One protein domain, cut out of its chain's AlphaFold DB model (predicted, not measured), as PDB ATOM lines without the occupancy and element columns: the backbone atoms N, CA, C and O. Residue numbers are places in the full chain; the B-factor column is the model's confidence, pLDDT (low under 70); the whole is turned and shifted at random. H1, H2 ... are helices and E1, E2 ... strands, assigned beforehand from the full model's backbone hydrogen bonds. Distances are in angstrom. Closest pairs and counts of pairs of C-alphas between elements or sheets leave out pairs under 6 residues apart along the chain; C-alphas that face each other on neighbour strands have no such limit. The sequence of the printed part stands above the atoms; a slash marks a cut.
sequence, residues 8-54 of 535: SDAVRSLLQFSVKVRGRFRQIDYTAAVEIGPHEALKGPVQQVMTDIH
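Overview. This is residues 8 to 54 of the 535 residues of the protein "PKS_DH domain-containing protein" of Penicillium brasilianum (UniProt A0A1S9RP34). A two-stranded hairpin, E1 and E2, makes one end of a loose rod, and two short helices, H1 and H2, meet at a steep tilt farther along it. The long stretch 28 to 42 runs from the hairpin to H2, and residues 36 to 41 stick out at the other end. The printed part has 47 residues, with H1, E1, E2 and H2 in that order, an antiparallel sheet E1 - E2 and a mixed class; the radius of gyration of the C-alphas is 12.8 A and the spans are 41 by 20 by 16 A.

Arrangement. Look first at E1, residues 18 to 21, and E2, residues 24 to 27: N 19 and O 26 are 2.8 A apart, within hydrogen-bond range. H1, residues 8 to 15, touches H2, residues 43 to 52, at 67 degrees, a steep tilt, the same way; the closest C-alphas, of Ser 8 and Val 49, are 6.7 A apart. E1 and H2 are apart. In H1 and H2 every O i to N i+4 pair is within hydrogen-bond range.

Along the chain. Find C-alpha 8 at (138.781, 226.990, 184.380); from there H1 runs 10.7 A. E1 measures 9.3 A and E2 9.9 A. H2 runs 14.4 A to C-alpha 52 at (148.298, 223.755, 187.502).

Size, cuts and confidence. The C-alphas farthest apart, of Gly 23 and Pro 38, are 41.9 A apart. The printed part has no cut, and the link from E2 to H2 is long. Mean pLDDT of the printed part is 75.6; residues 22, 24, 31 to 32, 36 to 39 and 54 are under 70.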
ATOM      1  N   SER A   8     137.654 227.805 183.905       85.88
ATOM      2  CA  SER A   8     138.781 226.990 184.380       85.88
ATOM      3  C   SER A   8     138.463 225.494 184.375       85.88
ATOM      4  O   SER A   8     139.324 224.685 184.028       85.88
ATOM      5  N   ASP A   9     137.240 225.113 184.745       85.38
ATOM      6  CA  ASP A   9     136.836 223.706 184.820       85.38
ATOM      7  C   ASP A   9     136.677 223.101 183.426       85.38
ATOM      8  O   ASP A   9     137.110 221.975 183.182       85.38
ATOM      9  N   ALA A  10     136.137 223.875 182.480       87.00
ATOM     10  CA  ALA A  10     136.042 223.466 181.084       87.00
ATOM     11  C   ALA A  10     137.431 223.227 180.465       87.00
ATOM     12  O   ALA A  10     137.654 222.194 179.831       87.00
ATOM     13  N   VAL A  11     138.386 224.137 180.695       85.06
ATOM     14  CA  VAL A  11     139.766 223.995 180.198       85.06
ATOM     15  C   VAL A  11     140.473 222.804 180.856       85.06
ATOM     16  O   VAL A  11     141.119 222.022 180.158       85.06
ATOM     17  N   ARG A  12     140.304 222.595 182.171       84.50
ATOM     18  CA  ARG A  12     140.836 221.406 182.868       84.50
ATOM     19  C   ARG A  12     140.287 220.111 182.283       84.50
ATOM     20  O   ARG A  12     141.059 219.206 181.966       84.50
ATOM     21  N   SER A  13     138.970 220.044 182.095       85.12
ATOM     22  CA  SER A  13     138.309 218.868 181.534       85.12
ATOM     23  C   SER A  13     138.778 218.568 180.111       85.12
ATOM     24  O   SER A  13     138.876 217.396 179.754       85.12
ATOM     25  N   LEU A  14     139.072 219.597 179.310       84.19
ATOM     26  CA  LEU A  14     139.609 219.443 177.959       84.19
ATOM     27  C   LEU A  14     141.033 218.873 177.989       84.19
ATOM     28  O   LEU A  14     141.317 217.885 177.324       84.19
ATOM     29  N   LEU A  15     141.927 219.454 178.793       79.12
ATOM     30  CA  LEU A  15     143.337 219.046 178.851       79.12
ATOM     31  C   LEU A  15     143.539 217.648 179.455       79.12
ATOM     32  O   LEU A  15     144.507 216.960 179.130       79.12
ATOM     33  N   GLN A  16     142.624 217.207 180.320       79.62
ATOM     34  CA  GLN A  16     142.616 215.859 180.898       79.62
ATOM     35  C   GLN A  16     141.785 214.860 180.081       79.62
ATOM     36  O   GLN A  16     141.695 213.682 180.440       79.62
ATOM     37  N   PHE A  17     141.171 215.305 178.982       81.31
ATOM     38  CA  PHE A  17     140.324 214.455 178.163       81.31
ATOM     39  C   PHE A  17     141.135 213.316 177.534       81.31
ATOM     40  O   PHE A  17     142.209 213.505 176.955       81.31
ATOM     41  N   SER A  18     140.597 212.102 177.639       79.12
ATOM     42  CA  SER A  18     141.196 210.904 177.062       79.12
ATOM     43  C   SER A  18     140.196 210.162 176.189       79.12
ATOM     44  O   SER A  18     139.015 210.035 176.511       79.12
ATOM     45  N   VAL A  19     140.683 209.652 175.062       79.81
ATOM     46  CA  VAL A  19     139.888 208.901 174.092       79.81
ATOM     47  C   VAL A  19     140.261 207.428 174.175       79.81
ATOM     48  O   VAL A  19     141.435 207.059 174.270       79.81
ATOM     49  N   LYS A  20     139.256 206.554 174.131       78.31
ATOM     50  CA  LYS A  20     139.458 205.105 174.147       78.31
ATOM     51  C   LYS A  20     139.814 204.614 172.744       78.31
ATOM     52  O   LYS A  20     138.962 204.567 171.862       78.31
ATOM     53  N   VAL A  21     141.061 204.193 172.547       70.81
ATOM     54  CA  VAL A  21     141.563 203.641 171.281       70.81
ATOM     55  C   VAL A  21     142.054 202.217 171.523       70.81
ATOM     56  O   VAL A  21     142.950 201.987 172.333       70.81
ATOM     57  N   ARG A  22     141.453 201.237 170.829       69.75
ATOM     58  CA  ARG A  22     141.772 199.798 170.964       69.75
ATOM     59  C   ARG A  22     141.794 199.315 172.426       69.75
ATOM     60  O   ARG A  22     142.714 198.630 172.859       69.75
ATOM     61  N   GLY A  23     140.789 199.717 173.205       75.25
ATOM     62  CA  GLY A  23     140.614 199.281 174.594       75.25
ATOM     63  C   GLY A  23     141.471 200.008 175.635       75.25
ATOM     64  O   GLY A  23     141.236 199.804 176.822       75.25
ATOM     65  N   ARG A  24     142.397 200.888 175.231       66.88
ATOM     66  CA  ARG A  24     143.194 201.723 176.146       66.88
ATOM     67  C   ARG A  24     142.786 203.188 176.031       66.88
ATOM     68  O   ARG A  24     142.537 203.674 174.930       66.88
ATOM     69  N   PHE A  25     142.729 203.883 177.160       72.81
ATOM     70  CA  PHE A  25     142.559 205.334 177.173       72.81
ATOM     71  C   PHE A  25     143.884 205.996 176.798       72.81
ATOM     72  O   PHE A  25     144.931 205.657 177.348       72.81
ATOM     73  N   ARG A  26     143.837 206.905 175.826       72.31
ATOM     74  CA  ARG A  26     144.955 207.767 175.445       72.31
ATOM     75  C   ARG A  26     144.542 209.210 175.662       72.31
ATOM     76  O   ARG A  26     143.500 209.624 175.163       72.31
ATOM     77  N   GLN A  27     145.347 209.946 176.414       73.38
ATOM     78  CA  GLN A  27     145.179 211.385 176.550       73.38
ATOM     79  C   GLN A  27     145.420 212.054 175.194       73.38
ATOM     80  O   GLN A  27     146.263 211.590 174.418       73.38
ATOM     81  N   ILE A  28     144.642 213.091 174.888       75.38
ATOM     82  CA  ILE A  28     144.874 213.894 173.689       75.38
ATOM     83  C   ILE A  28     146.097 214.776 173.936       75.38
ATOM     84  O   ILE A  28     146.148 215.509 174.920       75.38
ATOM     85  N   ASP A  29     147.074 214.684 173.038       71.25
ATOM     86  CA  ASP A  29     148.257 215.536 173.060       71.25
ATOM     87  C   ASP A  29     147.967 216.802 172.249       71.25
ATOM     88  O   ASP A  29     147.941 216.786 171.014       71.25
ATOM     89  N   TYR A  30     147.635 217.883 172.950       74.38
ATOM     90  CA  TYR A  30     147.362 219.177 172.338       74.38
ATOM     91  C   TYR A  30     148.685 219.883 172.054       74.38
ATOM     92  O   TYR A  30     149.464 220.129 172.967       74.38
ATOM     93  N   THR A  31     148.932 220.244 170.798       66.31
ATOM     94  CA  THR A  31     150.203 220.854 170.372       66.31
ATOM     95  C   THR A  31     150.169 222.381 170.326       66.31
ATOM     96  O   THR A  31     151.222 223.014 170.296       66.31
ATOM     97  N   ALA A  32     148.977 222.981 170.319       66.69
ATOM     98  CA  ALA A  32     148.777 224.425 170.311       66.69
ATOM     99  C   ALA A  32     147.430 224.798 170.947       66.69
ATOM    100  O   ALA A  32     146.474 224.021 170.906       66.69
ATOM    101  N   ALA A  33     147.347 226.016 171.484       71.62
ATOM    102  CA  ALA A  33     146.108 226.651 171.921       71.62
ATOM    103  C   ALA A  33     145.960 227.997 171.195       71.62
ATOM    104  O   ALA A  33     146.921 228.760 171.120       71.62
ATOM    105  N   VAL A  34     144.771 228.273 170.655       72.38
ATOM    106  CA  VAL A  34     144.474 229.498 169.896       72.38
ATOM    107  C   VAL A  34     143.299 230.212 170.556       72.38
ATOM    108  O   VAL A  34     142.215 229.643 170.672       72.38
ATOM    109  N   GLU A  35     143.510 231.453 170.995       78.38
ATOM    110  CA  GLU A  35     142.446 232.329 171.491       78.38
ATOM    111  C   GLU A  35     141.771 233.028 170.303       78.38
ATOM    112  O   GLU A  35     142.429 233.712 169.523       78.38
ATOM    113  N   ILE A  36     140.458 232.839 170.146       69.88
ATOM    114  CA  ILE A  36     139.674 233.473 169.080       69.88
ATOM    115  C   ILE A  36     138.958 234.686 169.676       69.88
ATOM    116  O   ILE A  36     137.972 234.535 170.395       69.88
ATOM    117  N   GLY A  37     139.447 235.889 169.376       65.06
ATOM    118  CA  GLY A  37     138.868 237.134 169.877       65.06
ATOM    119  C   GLY A  37     139.719 238.364 169.546       65.06
ATOM    120  O   GLY A  37     140.820 238.221 169.019       65.06
ATOM    121  N   PRO A  38     139.217 239.581 169.828       53.09
ATOM    122  CA  PRO A  38     139.896 240.825 169.457       53.09
ATOM    123  C   PRO A  38     141.152 241.137 170.296       53.09
ATOM    124  O   PRO A  38     141.939 241.983 169.883       53.09
ATOM    125  N   HIS A  39     141.357 240.481 171.448       62.34
ATOM    126  CA  HIS A  39     142.479 240.724 172.370       62.34
ATOM    127  C   HIS A  39     142.899 239.446 173.132       62.34
ATOM    128  O   HIS A  39     142.107 238.515 173.228       62.34
ATOM    129  N   GLU A  40     144.117 239.422 173.703       73.88
ATOM    130  CA  GLU A  40     144.719 238.290 174.454       73.88
ATOM    131  C   GLU A  40     144.209 238.166 175.912       73.88
ATOM    132  O   GLU A  40     144.992 238.095 176.865       73.88
ATOM    133  N   ALA A  41     142.895 238.205 176.129       76.44
ATOM    134  CA  ALA A  41     142.322 238.258 177.477       76.44
ATOM    135  C   ALA A  41     142.421 236.919 178.236       76.44
ATOM    136  O   ALA A  41     142.492 236.903 179.468       76.44
ATOM    137  N   LEU A  42     142.427 235.792 177.522       81.94
ATOM    138  CA  LEU A  42     142.406 234.444 178.096       81.94
ATOM    139  C   LEU A  42     143.793 233.797 178.161       81.94
ATOM    140  O   LEU A  42     143.956 232.797 178.862       81.94
ATOM    141  N   LYS A  43     144.805 234.382 177.512       79.06
ATOM    142  CA  LYS A  43     146.198 233.909 177.518       79.06
ATOM    143  C   LYS A  43     146.750 233.635 178.919       79.06
ATOM    144  O   LYS A  43     147.219 232.528 179.182       79.06
ATOM    145  N   GLY A  44     146.665 234.610 179.826       79.00
ATOM    146  CA  GLY A  44     147.137 234.465 181.210       79.00
ATOM    147  C   GLY A  44     146.391 233.368 181.984       79.00
ATOM    148  O   GLY A  44     147.027 232.422 182.455       79.00
ATOM    149  N   PRO A  45     145.046 233.427 182.067       82.31
ATOM    150  CA  PRO A  45     144.243 232.394 182.724       82.31
ATOM    151  C   PRO A  45     144.484 230.974 182.189       82.31
ATOM    152  O   PRO A  45     144.587 230.028 182.966       82.31
ATOM    153  N   VAL A  46     144.619 230.803 180.871       82.12
ATOM    154  CA  VAL A  46     144.843 229.491 180.242       82.12
ATOM    155  C   VAL A  46     146.242 228.939 180.554       82.12
ATOM    156  O   VAL A  46     146.376 227.747 180.834       82.12
ATOM    157  N   GLN A  47     147.278 229.787 180.587       79.44
ATOM    158  CA  GLN A  47     148.627 229.390 181.016       79.44
ATOM    159  C   GLN A  47     148.667 228.952 182.480       79.44
ATOM    160  O   GLN A  47     149.344 227.977 182.816       79.44
ATOM    161  N   GLN A  48     147.920 229.634 183.348       80.12
ATOM    162  CA  GLN A  48     147.833 229.267 184.755       80.12
ATOM    163  C   GLN A  48     147.180 227.888 184.922       80.12
ATOM    164  O   GLN A  48     147.740 227.022 185.589       80.12
ATOM    165  N   VAL A  49     146.070 227.632 184.221       81.44
ATOM    166  CA  VAL A  49     145.399 226.323 184.238       81.44
ATOM    167  C   VAL A  49     146.286 225.207 183.672       81.44
ATOM    168  O   VAL A  49     146.303 224.110 184.221       81.44
ATOM    169  N   MET A  50     147.045 225.459 182.600       75.69
ATOM    170  CA  MET A  50     147.996 224.471 182.066       75.69
ATOM    171  C   MET A  50     149.120 224.150 183.059       75.69
ATOM    172  O   MET A  50     149.481 222.984 183.222       75.69
ATOM    173  N   THR A  51     149.638 225.175 183.743       74.62
ATOM    174  CA  THR A  51     150.691 225.031 184.759       74.62
ATOM    175  C   THR A  51     150.194 224.210 185.953       74.62
ATOM    176  O   THR A  51     150.889 223.297 186.397       74.62
ATOM    177  N   ASP A  52     148.964 224.473 186.406       74.12
ATOM    178  CA  ASP A  52     148.298 223.755 187.502       74.12
ATOM    179  C   ASP A  52     148.120 222.248 187.231       74.12
ATOM    180  O   ASP A  52     148.115 221.450 188.166       74.12
ATOM    181  N   ILE A  53     147.948 221.828 185.970       70.44
ATOM    182  CA  ILE A  53     147.691 220.418 185.605       70.44
ATOM    183  C   ILE A  53     149.001 219.625 185.396       70.44
ATOM    184  O   ILE A  53     148.953 218.420 185.154       70.44
ATOM    185  N   HIS A  54     150.180 220.254 185.516       59.25
ATOM    186  CA  HIS A  54     151.485 219.632 185.231       59.25
ATOM    187  C   HIS A  54     151.538 218.925 183.859       59.25
ATOM    188  O   HIS A  54     152.077 217.825 183.722       59.25
TER     189      HIS A  54